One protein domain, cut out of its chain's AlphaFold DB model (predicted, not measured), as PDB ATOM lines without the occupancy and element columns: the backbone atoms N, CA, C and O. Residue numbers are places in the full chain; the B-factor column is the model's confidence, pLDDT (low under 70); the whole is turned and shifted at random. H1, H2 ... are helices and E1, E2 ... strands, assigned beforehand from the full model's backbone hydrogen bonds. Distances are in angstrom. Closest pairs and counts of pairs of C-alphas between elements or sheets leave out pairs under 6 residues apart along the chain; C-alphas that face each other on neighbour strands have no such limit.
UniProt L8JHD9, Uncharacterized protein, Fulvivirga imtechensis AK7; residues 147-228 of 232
ATOM      1  N   TYR A 147     -20.130 -11.962  -3.569       92.44
ATOM      2  CA  TYR A 147     -20.932 -13.076  -4.018       92.44
ATOM      3  C   TYR A 147     -21.937 -13.462  -2.948       92.44
ATOM      4  O   TYR A 147     -21.641 -13.406  -1.754       92.44
ATOM      5  N   PHE A 148     -23.124 -13.880  -3.362       93.75
ATOM      6  CA  PHE A 148     -24.132 -14.419  -2.461       93.75
ATOM      7  C   PHE A 148     -25.005 -15.441  -3.182       93.75
ATOM      8  O   PHE A 148     -25.116 -15.440  -4.407       93.75
ATOM      9  N   LEU A 149     -25.607 -16.334  -2.399       93.25
ATOM     10  CA  LEU A 149     -26.527 -17.348  -2.899       93.25
ATOM     11  C   LEU A 149     -27.962 -16.920  -2.631       93.25
ATOM     12  O   LEU A 149     -28.285 -16.431  -1.548       93.25
ATOM     13  N   MET A 150     -28.827 -17.156  -3.608       93.69
ATOM     14  CA  MET A 150     -30.266 -16.942  -3.495       93.69
ATOM     15  C   MET A 150     -31.011 -18.072  -4.199       93.69
ATOM     16  O   MET A 150     -30.500 -18.653  -5.154       93.69
ATOM     17  N   LYS A 151     -32.228 -18.395  -3.747       94.75
ATOM     18  CA  LYS A 151     -33.075 -19.351  -4.466       94.75
ATOM     19  C   LYS A 151     -33.462 -18.795  -5.827       94.75
ATOM     20  O   LYS A 151     -33.856 -17.636  -5.943       94.75
ATOM     21  N   ARG A 152     -33.449 -19.645  -6.852       94.00
ATOM     22  CA  ARG A 152     -33.809 -19.247  -8.218       94.00
ATOM     23  C   ARG A 152     -35.207 -18.627  -8.292       94.00
ATOM     24  O   ARG A 152     -35.390 -17.618  -8.957       94.00
ATOM     25  N   SER A 153     -36.178 -19.188  -7.571       94.06
ATOM     26  CA  SER A 153     -37.545 -18.655  -7.521       94.06
ATOM     27  C   SER A 153     -37.619 -17.244  -6.928       94.06
ATOM     28  O   SER A 153     -38.347 -16.403  -7.452       94.06
ATOM     29  N   GLU A 154     -36.857 -16.971  -5.866       94.12
ATOM     30  CA  GLU A 154     -36.779 -15.649  -5.230       94.12
ATOM     31  C   GLU A 154     -36.097 -14.634  -6.156       94.12
ATOM     32  O   GLU A 154     -36.540 -13.488  -6.261       94.12
ATOM     33  N   TRP A 155     -35.068 -15.059  -6.895       94.19
ATOM     34  CA  TRP A 155     -34.396 -14.208  -7.873       94.19
ATOM     35  C   TRP A 155     -35.303 -13.805  -9.036       94.19
ATOM     36  O   TRP A 155     -35.340 -12.630  -9.391       94.19
ATOM     37  N   GLU A 156     -36.080 -14.732  -9.603       93.81
ATOM     38  CA  GLU A 156     -37.029 -14.405 -10.680       93.81
ATOM     39  C   GLU A 156     -38.097 -13.401 -10.223       93.81
ATOM     40  O   GLU A 156     -38.409 -12.446 -10.937       93.81
ATOM     41  N   GLN A 157     -38.613 -13.559  -8.998       93.50
ATOM     42  CA  GLN A 157     -39.540 -12.588  -8.401       93.50
ATOM     43  C   GLN A 157     -38.876 -11.221  -8.209       93.50
ATOM     44  O   GLN A 157     -39.477 -10.181  -8.482       93.50
ATOM     45  N   THR A 158     -37.617 -11.222  -7.775       93.56
ATOM     46  CA  THR A 158     -36.853  -9.997  -7.546       93.56
ATOM     47  C   THR A 158     -36.574  -9.260  -8.854       93.56
ATOM     48  O   THR A 158     -36.798  -8.049  -8.918       93.56
ATOM     49  N   LYS A 159     -36.203  -9.980  -9.923       94.00
ATOM     50  CA  LYS A 159     -36.022  -9.415 -11.269       94.00
ATOM     51  C   LYS A 159     -37.272  -8.693 -11.763       94.00
ATOM     52  O   LYS A 159     -37.163  -7.577 -12.259       94.00
ATOM     53  N   ALA A 160     -38.454  -9.273 -11.552       91.81
ATOM     54  CA  ALA A 160     -39.719  -8.642 -11.933       91.81
ATOM     55  C   ALA A 160     -40.002  -7.332 -11.172       91.81
ATOM     56  O   ALA A 160     -40.663  -6.442 -11.700       91.81
ATOM     57  N   SER A 161     -39.500  -7.196  -9.941       92.06
ATOM     58  CA  SER A 161     -39.692  -5.997  -9.115       92.06
ATOM     59  C   SER A 161     -38.701  -4.858  -9.400       92.06
ATOM     60  O   SER A 161     -38.925  -3.736  -8.951       92.06
ATOM     61  N   GLY A 162     -37.591  -5.144 -10.092       93.06
ATOM     62  CA  GLY A 162     -36.509  -4.194 -10.386       93.06
ATOM     63  C   GLY A 162     -35.633  -3.793  -9.189       93.06
ATOM     64  O   GLY A 162     -34.554  -3.238  -9.383       93.06
ATOM     65  N   ILE A 163     -36.046  -4.097  -7.952       92.94
ATOM     66  CA  ILE A 163     -35.315  -3.744  -6.729       92.94
ATOM     67  C   ILE A 163     -35.183  -4.972  -5.837       92.94
ATOM     68  O   ILE A 163     -36.166  -5.529  -5.353       92.94
ATOM     69  N   PHE A 164     -33.947  -5.327  -5.528       92.31
ATOM     70  CA  PHE A 164     -33.620  -6.330  -4.537       92.31
ATOM     71  C   PHE A 164     -33.810  -5.769  -3.126       92.31
ATOM     72  O   PHE A 164     -33.101  -4.855  -2.697       92.31
ATOM     73  N   LYS A 165     -34.801  -6.313  -2.413       89.75
ATOM     74  CA  LYS A 165     -35.134  -5.958  -1.029       89.75
ATOM     75  C   LYS A 165     -34.802  -7.125  -0.114       89.75
ATOM     76  O   LYS A 165     -35.313  -8.225  -0.305       89.75
ATOM     77  N   GLN A 166     -33.998  -6.867   0.908       82.06
ATOM     78  CA  GLN A 166     -33.656  -7.853   1.925       82.06
ATOM     79  C   GLN A 166     -34.195  -7.401   3.287       82.06
ATOM     80  O   GLN A 166     -33.888  -6.290   3.722       82.06
ATOM     81  N   PRO A 167     -34.989  -8.236   3.982       79.31
ATOM     82  CA  PRO A 167     -35.483  -7.912   5.319       79.31
ATOM     83  C   PRO A 167     -34.394  -8.031   6.397       79.31
ATOM     84  O   PRO A 167     -34.593  -7.573   7.519       79.31
ATOM     85  N   GLN A 168     -33.261  -8.666   6.084       86.50
ATOM     86  CA  GLN A 168     -32.130  -8.875   6.986       86.50
ATOM     87  C   GLN A 168     -30.813  -8.544   6.271       86.50
ATOM     88  O   GLN A 168     -30.776  -8.571   5.045       86.50
ATOM     89  N   PRO A 169     -29.724  -8.236   6.997       86.94
ATOM     90  CA  PRO A 169     -28.423  -8.020   6.374       86.94
ATOM     91  C   PRO A 169     -27.999  -9.229   5.532       86.94
ATOM     92  O   PRO A 169     -27.875 -10.342   6.047       86.94
ATOM     93  N   LEU A 170     -27.769  -9.006   4.239       89.75
ATOM     94  CA  LEU A 170     -27.346 -10.049   3.314       89.75
ATOM     95  C   LEU A 170     -25.870 -10.360   3.539       89.75
ATOM     96  O   LEU A 170     -25.029  -9.478   3.375       89.75
ATOM     97  N   LEU A 171     -25.561 -11.613   3.871       89.12
ATOM     98  CA  LEU A 171     -24.187 -12.099   3.984       89.12
ATOM     99  C   LEU A 171     -23.531 -12.210   2.611       89.12
ATOM    100  O   LEU A 171     -24.041 -12.885   1.718       89.12
ATOM    101  N   LEU A 172     -22.366 -11.582   2.493       90.44
ATOM    102  CA  LEU A 172     -21.547 -11.589   1.299       90.44
ATOM    103  C   LEU A 172     -20.305 -12.466   1.475       90.44
ATOM    104  O   LEU A 172     -19.750 -12.619   2.570       90.44
ATOM    105  N   TYR A 173     -19.850 -13.014   0.356       89.06
ATOM    106  CA  TYR A 173     -18.705 -13.904   0.247       89.06
ATOM    107  C   TYR A 173     -17.714 -13.364  -0.782       89.06
ATOM    108  O   TYR A 173     -18.113 -12.743  -1.766       89.06
ATOM    109  N   ASN A 174     -16.425 -13.624  -0.570       87.81
ATOM    110  CA  ASN A 174     -15.413 -13.390  -1.600       87.81
ATOM    111  C   ASN A 174     -15.427 -14.548  -2.606       87.81
ATOM    112  O   ASN A 174     -15.911 -15.638  -2.293       87.81
ATOM    113  N   TRP A 175     -14.827 -14.360  -3.784       87.44
ATOM    114  CA  TRP A 175     -14.724 -15.437  -4.777       87.44
ATOM    115  C   TRP A 175     -14.076 -16.701  -4.207       87.44
ATOM    116  O   TRP A 175     -14.614 -17.789  -4.362       87.44
ATOM    117  N   SER A 176     -12.994 -16.561  -3.439       84.19
ATOM    118  CA  SER A 176     -12.304 -17.684  -2.788       84.19
ATOM    119  C   SER A 176     -13.179 -18.473  -1.805       84.19
ATOM    120  O   SER A 176     -12.903 -19.635  -1.519       84.19
ATOM    121  N   ASP A 177     -14.222 -17.852  -1.242       85.38
ATOM    122  CA  ASP A 177     -15.180 -18.549  -0.386       85.38
ATOM    123  C   ASP A 177     -16.191 -19.372  -1.197       85.38
ATOM    124  O   ASP A 177     -16.777 -20.294  -0.630       85.38
ATOM    125  N   MET A 178     -16.416 -19.040  -2.468       88.31
ATOM    126  CA  MET A 178     -17.444 -19.643  -3.325       88.31
ATOM    127  C   MET A 178     -16.856 -20.614  -4.351       88.31
ATOM    128  O   MET A 178     -17.445 -21.661  -4.612       88.31
ATOM    129  N   ALA A 179     -15.670 -20.310  -4.875       84.88
ATOM    130  CA  ALA A 179     -14.994 -21.085  -5.902       84.88
ATOM    131  C   ALA A 179     -14.813 -22.553  -5.484       84.88
ATOM    132  O   ALA A 179     -14.302 -22.861  -4.404       84.88
ATOM    133  N   GLY A 180     -15.243 -23.470  -6.355       80.44
ATOM    134  CA  GLY A 180     -15.090 -24.914  -6.164       80.44
ATOM    135  C   GLY A 180     -16.034 -25.548  -5.135       80.44
ATOM    136  O   GLY A 180     -15.881 -26.732  -4.829       80.44
ATOM    137  N   LYS A 181     -17.008 -24.808  -4.586       85.38
ATOM    138  CA  LYS A 181     -18.034 -25.384  -3.706       85.38
ATOM    139  C   LYS A 181     -19.271 -25.767  -4.506       85.38
ATOM    140  O   LYS A 181     -19.795 -24.974  -5.272       85.38
ATOM    141  N   SER A 182     -19.770 -26.981  -4.274       84.06
ATOM    142  CA  SER A 182     -21.077 -27.383  -4.789       84.06
ATOM    143  C   SER A 182     -22.170 -26.615  -4.049       84.06
ATOM    144  O   SER A 182     -22.211 -26.602  -2.813       84.06
ATOM    145  N   HIS A 183     -23.032 -25.951  -4.811       84.81
ATOM    146  CA  HIS A 183     -24.180 -25.220  -4.300       84.81
ATOM    147  C   HIS A 183     -25.463 -26.034  -4.526       84.81
ATOM    148  O   HIS A 183     -25.533 -26.825  -5.470       84.81
ATOM    149  N   PRO A 184     -26.484 -25.884  -3.663       89.75
ATOM    150  CA  PRO A 184     -27.781 -26.514  -3.882       89.75
ATOM    151  C   PRO A 184     -28.337 -26.182  -5.273       89.75
ATOM    152  O   PRO A 184     -28.270 -25.038  -5.710       89.75
ATOM    153  N   ALA A 185     -28.912 -27.174  -5.961       87.31
ATOM    154  CA  ALA A 185     -29.386 -27.025  -7.343       87.31
ATOM    155  C   ALA A 185     -30.522 -25.992  -7.509       87.31
ATOM    156  O   ALA A 185     -30.785 -25.523  -8.616       87.31
ATOM    157  N   ASP A 186     -31.212 -25.648  -6.421       93.81
ATOM    158  CA  ASP A 186     -32.255 -24.624  -6.378       93.81
ATOM    159  C   ASP A 186     -31.709 -23.209  -6.129       93.81
ATOM    160  O   ASP A 186     -32.476 -22.241  -6.170       93.81
ATOM    161  N   GLN A 187     -30.403 -23.071  -5.890       93.62
ATOM    162  CA  GLN A 187     -29.732 -21.801  -5.650       93.62
ATOM    163  C   GLN A 187     -28.947 -21.342  -6.874       93.62
ATOM    164  O   GLN A 187     -28.519 -22.128  -7.718       93.62
ATOM    165  N   ILE A 188     -28.781 -20.032  -6.972       93.25
ATOM    166  CA  ILE A 188     -27.958 -19.382  -7.982       93.25
ATOM    167  C   ILE A 188     -26.915 -18.508  -7.299       93.25
ATOM    168  O   ILE A 188     -27.163 -17.950  -6.223       93.25
ATOM    169  N   LEU A 189     -25.760 -18.394  -7.945       94.75
ATOM    170  CA  LEU A 189     -24.693 -17.509  -7.524       94.75
ATOM    171  C   LEU A 189     -24.890 -16.134  -8.158       94.75
ATOM    172  O   LEU A 189     -24.944 -15.990  -9.380       94.75
ATOM    173  N   LEU A 190     -24.993 -15.123  -7.309       94.88
ATOM    174  CA  LEU A 190     -25.128 -13.732  -7.711       94.88
ATOM    175  C   LEU A 190     -23.878 -12.970  -7.289       94.88
ATOM    176  O   LEU A 190     -23.317 -13.234  -6.224       94.88
ATOM    177  N   ALA A 191     -23.449 -12.034  -8.128       94.75
ATOM    178  CA  ALA A 191     -22.332 -11.143  -7.880       94.75
ATOM    179  C   ALA A 191     -22.799  -9.688  -7.873       94.75
ATOM    180  O   ALA A 191     -23.644  -9.292  -8.673       94.75
ATOM    181  N   ILE A 192     -22.206  -8.889  -6.997       93.31
ATOM    182  CA  ILE A 192     -22.413  -7.450  -6.934       93.31
ATOM    183  C   ILE A 192     -21.072  -6.736  -6.842       93.31
ATOM    184  O   ILE A 192     -20.218  -7.115  -6.039       93.31
ATOM    185  N   ASP A 193     -20.899  -5.702  -7.658       91.12
ATOM    186  CA  ASP A 193     -19.808  -4.748  -7.492       91.12
ATOM    187  C   ASP A 193     -20.312  -3.587  -6.609       91.12
ATOM    188  O   ASP A 193     -21.201  -2.837  -7.025       91.12
ATOM    189  N   PRO A 194     -19.803  -3.434  -5.374       86.69
ATOM    190  CA  PRO A 194     -20.248  -2.381  -4.470       86.69
ATOM    191  C   PRO A 194     -19.864  -0.981  -4.957       86.69
ATOM    192  O   PRO A 194     -20.502  -0.014  -4.546       86.69
ATOM    193  N   VAL A 195     -18.852  -0.864  -5.826       84.25
ATOM    194  CA  VAL A 195     -18.435   0.405  -6.430       84.25
ATOM    195  C   VAL A 195     -19.464   0.851  -7.454       84.25
ATOM    196  O   VAL A 195     -19.908   1.993  -7.414       84.25
ATOM    197  N   GLU A 196     -19.856  -0.046  -8.361       88.38
ATOM    198  CA  GLU A 196     -20.836   0.273  -9.407       88.38
ATOM    199  C   GLU A 196     -22.233   0.505  -8.832       88.38
ATOM    200  O   GLU A 196     -22.984   1.321  -9.358       88.38
ATOM    201  N   ALA A 197     -22.563  -0.187  -7.740       87.50
ATOM    202  CA  ALA A 197     -23.849  -0.064  -7.070       87.50
ATOM    203  C   ALA A 197     -23.939   1.121  -6.083       87.50
ATOM    204  O   ALA A 197     -25.022   1.365  -5.552       87.50
ATOM    205  N   ASP A 198     -22.828   1.817  -5.798       86.12
ATOM    206  CA  ASP A 198     -22.711   2.852  -4.748       86.12
ATOM    207  C   ASP A 198     -23.216   2.366  -3.372       86.12
ATOM    208  O   ASP A 198     -24.010   3.013  -2.681       86.12
ATOM    209  N   ILE A 199     -22.779   1.167  -2.967       85.25
ATOM    210  CA  ILE A 199     -23.223   0.529  -1.722       85.25
ATOM    211  C   ILE A 199     -22.102   0.510  -0.693       85.25
ATOM    212  O   ILE A 199     -21.025  -0.036  -0.913       85.25
ATOM    213  N   ASN A 200     -22.418   1.004   0.504       78.75
ATOM    214  CA  ASN A 200     -21.539   0.869   1.658       78.75
ATOM    215  C   ASN A 200     -21.635  -0.537   2.258       78.75
ATOM    216  O   ASN A 200     -22.719  -0.992   2.641       78.75
ATOM    217  N   ILE A 201     -20.483  -1.178   2.428       84.56
ATOM    218  CA  ILE A 201     -20.372  -2.491   3.064       84.56
ATOM    219  C   ILE A 201     -20.047  -2.325   4.541       84.56
ATOM    220  O   ILE A 201     -19.144  -1.582   4.923       84.56
ATOM    221  N   SER A 202     -20.787  -3.047   5.378       81.56
ATOM    222  CA  SER A 202     -20.499  -3.177   6.808       81.56
ATOM    223  C   SER A 202     -20.015  -4.588   7.119       81.56
ATOM    224  O   SER A 202     -20.273  -5.513   6.358       81.56
ATOM    225  N   PHE A 203     -19.334  -4.777   8.245       82.81
ATOM    226  CA  PHE A 203     -18.863  -6.090   8.685       82.81
ATOM    227  C   PHE A 203     -19.590  -6.490   9.970       82.81
ATOM    228  O   PHE A 203     -19.567  -5.736  10.944       82.81
ATOM    229  N   ILE A 204     -20.238  -7.659   9.982       83.31
ATOM    230  CA  ILE A 204     -20.920  -8.202  11.172       83.31
ATOM    231  C   ILE A 204     -20.370  -9.574  11.543       83.31
ATOM    232  O   ILE A 204     -19.926 -10.330  10.677       83.31
ATOM    233  N   THR A 205     -20.407  -9.913  12.833       78.81
ATOM    234  CA  THR A 205     -19.908 -11.206  13.317       78.81
ATOM    235  C   THR A 205     -20.856 -12.299  12.863       78.81
ATOM    236  O   THR A 205     -22.042 -12.274  13.192       78.81
ATOM    237  N   HIS A 206     -20.347 -13.260  12.094       75.69
ATOM    238  CA  HIS A 206     -21.165 -14.378  11.658       75.69
ATOM    239  C   HIS A 206     -21.545 -15.246  12.873       75.69
ATOM    240  O   HIS A 206     -20.636 -15.670  13.592       75.69
ATOM    241  N   PRO A 207     -22.832 -15.601  13.069       68.12
ATOM    242  CA  PRO A 207     -23.304 -16.304  14.272       68.12
ATOM    243  C   PRO A 207     -22.570 -17.617  14.578       68.12
ATOM    244  O   PRO A 207     -22.494 -18.035  15.724       68.12
ATOM    245  N   ASN A 208     -22.036 -18.266  13.540       66.44
ATOM    246  CA  ASN A 208     -21.458 -19.610  13.616       66.44
ATOM    247  C   ASN A 208     -19.926 -19.695  13.491       66.44
ATOM    248  O   ASN A 208     -19.414 -20.812  13.459       66.44
ATOM    249  N   LYS A 209     -19.182 -18.591  13.304       62.97
ATOM    250  CA  LYS A 209     -17.755 -18.704  12.909       62.97
ATOM    251  C   LYS A 209     -16.767 -17.728  13.550       62.97
ATOM    252  O   LYS A 209     -15.622 -17.742  13.115       62.97
ATOM    253  N   ASP A 210     -17.172 -16.865  14.486       68.38
ATOM    254  CA  ASP A 210     -16.336 -15.777  15.057       68.38
ATOM    255  C   ASP A 210     -15.617 -14.888  14.019       68.38
ATOM    256  O   ASP A 210     -14.817 -14.016  14.355       68.38
ATOM    257  N   LYS A 211     -15.926 -15.067  12.732       76.38
ATOM    258  CA  LYS A 211     -15.353 -14.342  11.611       76.38
ATOM    259  C   LYS A 211     -16.362 -13.299  11.183       76.38
ATOM    260  O   LYS A 211     -17.536 -13.614  10.961       76.38
ATOM    261  N   LEU A 212     -15.901 -12.063  11.061       81.38
ATOM    262  CA  LEU A 212     -16.730 -11.012  10.504       81.38
ATOM    263  C   LEU A 212     -16.920 -11.259   9.013       81.38
ATOM    264  O   LEU A 212     -16.008 -11.695   8.307       81.38
ATOM    265  N   ARG A 213     -18.133 -10.998   8.547       83.81
ATOM    266  CA  ARG A 213     -18.508 -11.135   7.147       83.81
ATOM    267  C   ARG A 213     -19.020  -9.797   6.622       83.81
ATOM    268  O   ARG A 213     -19.698  -9.088   7.373       83.81
ATOM    269  N   PRO A 214     -18.694  -9.456   5.364       86.56
ATOM    270  CA  PRO A 214     -19.265  -8.291   4.717       86.56
ATOM    271  C   PRO A 214     -20.774  -8.488   4.571       86.56
ATOM    272  O   PRO A 214     -21.246  -9.590   4.281       86.56
ATOM    273  N   VAL A 215     -21.526  -7.419   4.805       89.31
ATOM    274  CA  VAL A 215     -22.976  -7.390   4.662       89.31
ATOM    275  C   VAL A 215     -23.463  -6.129   3.987       89.31
ATOM    276  O   VAL A 215     -22.899  -5.045   4.162       89.31
ATOM    277  N   ILE A 216     -24.575  -6.287   3.274       87.44
ATOM    278  CA  ILE A 216     -25.368  -5.185   2.737       87.44
ATOM    279  C   ILE A 216     -26.700  -5.140   3.482       87.44
ATOM    280  O   ILE A 216     -27.357  -6.162   3.677       87.44
ATOM    281  N   SER A 217     -27.098  -3.943   3.911       84.81
ATOM    282  CA  SER A 217     -28.374  -3.695   4.606       84.81
ATOM    283  C   SER A 217     -29.325  -2.783   3.825       84.81
ATOM    284  O   SER A 217     -30.378  -2.420   4.337       84.81
ATOM    285  N   HIS A 218     -28.957  -2.398   2.602       85.06
ATOM    286  CA  HIS A 218     -29.729  -1.484   1.765       85.06
ATOM    287  C   HIS A 218     -30.365  -2.220   0.586       85.06
ATOM    288  O   HIS A 218     -29.919  -3.299   0.193       85.06
ATOM    289  N   ASN A 219     -31.411  -1.617   0.023       90.31
ATOM    290  CA  ASN A 219     -32.019  -2.099  -1.210       90.31
ATOM    291  C   ASN A 219     -31.072  -1.854  -2.386       90.31
ATOM    292  O   ASN A 219     -30.400  -0.826  -2.428       90.31
ATOM    293  N   ILE A 220     -31.068  -2.775  -3.343       92.19
ATOM    294  CA  ILE A 220     -30.119  -2.773  -4.457       92.19
ATOM    295  C   ILE A 220     -30.904  -2.813  -5.768       92.19
ATOM    296  O   ILE A 220     -31.748  -3.699  -5.929       92.19
ATOM    297  N   PRO A 221     -30.674  -1.895  -6.717       94.12
ATOM    298  CA  PRO A 221     -31.220  -2.034  -8.061       94.12
ATOM    299  C   PRO A 221     -30.742  -3.343  -8.700       94.12
ATOM    300  O   PRO A 221     -29.554  -3.661  -8.677       94.12
ATOM    301  N   VAL A 222     -31.667  -4.118  -9.271       94.38
ATOM    302  CA  VAL A 222     -31.362  -5.444  -9.843       94.38
ATOM    303  C   VAL A 222     -30.312  -5.365 -10.955       94.38
ATOM    304  O   VAL A 222     -29.543  -6.303 -11.130       94.38
ATOM    305  N   GLU A 223     -30.239  -4.243 -11.668       95.12
ATOM    306  CA  GLU A 223     -29.255  -3.983 -12.728       95.12
ATOM    307  C   GLU A 223     -27.792  -4.021 -12.264       95.12
ATOM    308  O   GLU A 223     -26.912  -4.294 -13.075       95.12
ATOM    309  N   HIS A 224     -27.527  -3.829 -10.967       94.56
ATOM    310  CA  HIS A 224     -26.183  -3.945 -10.393       94.56
ATOM    311  C   HIS A 224     -25.849  -5.359  -9.894       94.56
ATOM    312  O   HIS A 224     -24.755  -5.598  -9.381       94.56
ATOM    313  N   ILE A 225     -26.787  -6.303 -10.012       94.94
ATOM    314  CA  ILE A 225     -26.612  -7.689  -9.583       94.94
ATOM    315  C   ILE A 225     -26.469  -8.568 -10.826       94.94
ATOM    316  O   ILE A 225     -27.383  -8.700 -11.639       94.94
ATOM    317  N   MET A 226     -25.314  -9.211 -10.953       94.62
ATOM    318  CA  MET A 226     -24.987 -10.093 -12.066       94.62
ATOM    319  C   MET A 226     -25.173 -11.554 -11.671       94.62
ATOM    320  O   MET A 226     -24.673 -12.002 -10.642       94.62
ATOM    321  N   GLU A 227     -25.839 -12.325 -12.523       93.81
ATOM    322  CA  GLU A 227     -25.877 -13.779 -12.384       93.81
ATOM    323  C   GLU A 227     -24.542 -14.372 -12.838       93.81
ATOM    324  O   GLU A 227     -24.121 -14.193 -13.985       93.81
ATOM    325  N   VAL A 228     -23.865 -15.075 -11.931       91.44
ATOM    326  CA  VAL A 228     -22.613 -15.762 -12.238       91.44
ATOM    327  C   VAL A 228     -22.984 -17.095 -12.858       91.44
ATOM    328  O   VAL A 228     -23.382 -18.033 -12.172       91.44
TER     329      VAL A 228
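AT A GLANCE: This is residues 147 to 228 of the 232 residues of an uncharacterized protein of Fulvivirga imtechensis AK7 (UniProt L8JHD9). A small antiparallel sheet of three short strands, E1, E2 and E5, has the helix H1 over one face, while a separate two-stranded hairpin, E3 and E4, makes a second small sheet away from H1. The long stretch of residues 162 to 174 runs from H1 to the short helix H2, which only grazes the three-stranded sheet; on its way it is tied by short antiparallel pairings to residues 220 to 221 and to residues 215 to 216 of E4. The printed part has 82 residues, with two named helices and five named strands in the order E1 H1 H2 E2 E3 E4 E5; the larger sheet has the order E1 - E2 - E5, and both sheets are antiparallel. The class is mixed, helices and strands, with 37 residues, under half of those printed, in named elements. The whole is compact, with a radius of gyration of the C-alphas of 12.6 A, and rounded, spanning 36 by 29 by 22 A.

HOW THE PARTS SIT: Start at E1, residues 147 to 151, and look across to E2, residues 187 to 192: the two are antiparallel neighbours at 144 degrees, with N 148 and O 190 within hydrogen-bond range at 2.9 A. E5, residues 225 to 227, is the other neighbour of E2, antiparallel at 136 degrees; here find N 191 and O 226 at 2.8 A. E1 and E5 are the edge strands, and they are apart. Directly after E1 comes H1, residues 152 to 161, joined to it by a tight link. H1 is on the sheet, over E2 and E5, at a height over the sheet of 10.9 A, and runs along the strands, at 14 degrees to E2 on the local plane. The closest C-alphas of H1 and E2 are those of Arg 152 and Gln 187, 5.5 A apart. H2, residues 175 to 178, only grazes the sheet; its closest C-alpha to E1 is that of Trp 175, 6.7 A from that of Tyr 147. Further on, E3, residues 202 to 205, and E4, residues 212 to 216, form a hairpin, antiparallel at 136 degrees, with N 215 and O 202 at 2.8 A and N 213 and O 204 at 2.9 A. H1 is apart from E3 and from E4, and so is H2. In H1 every O i to N i+4 pair is within hydrogen-bond range; H2, with four residues, is too short for such a pair, and its one O i to N i+3 pair is within range.

IN THESE COORDINATES: Find C-alpha 147 at (-20.932, -13.076, -4.018), where E1 begins; it runs 13.7 A from first to last C-alpha. H1 then goes 14.5 A from Arg 152 to Ser 161, whose C-alpha is at (-39.692, -5.997, -9.115). H2 is short, from Trp 175 to Met 178. E2, the longest strand by residues, covers 16.2 A from Gln 187 to Ile 192. Look next for E3, from Ser 202 to Thr 205, 10.4 A, and E4, from Leu 212 to Ile 216, 13.0 A. E5 ends at C-alpha 227, at (-25.877, -13.779, -12.384).

THE WHOLE: The two C-alphas farthest apart are those of Ala 160 and Asp 210, at 36.4 A, while those of Tyr 147 and Val 228, the first and last printed, are 8.8 A apart. The printed part has no cut. The link from H1 to H2, with 13 residues between them, is long. In the B-factor column the mean pLDDT of the printed part is 87.8; look at residues 207 to 210, between E3 and E4, for the four residues under 70.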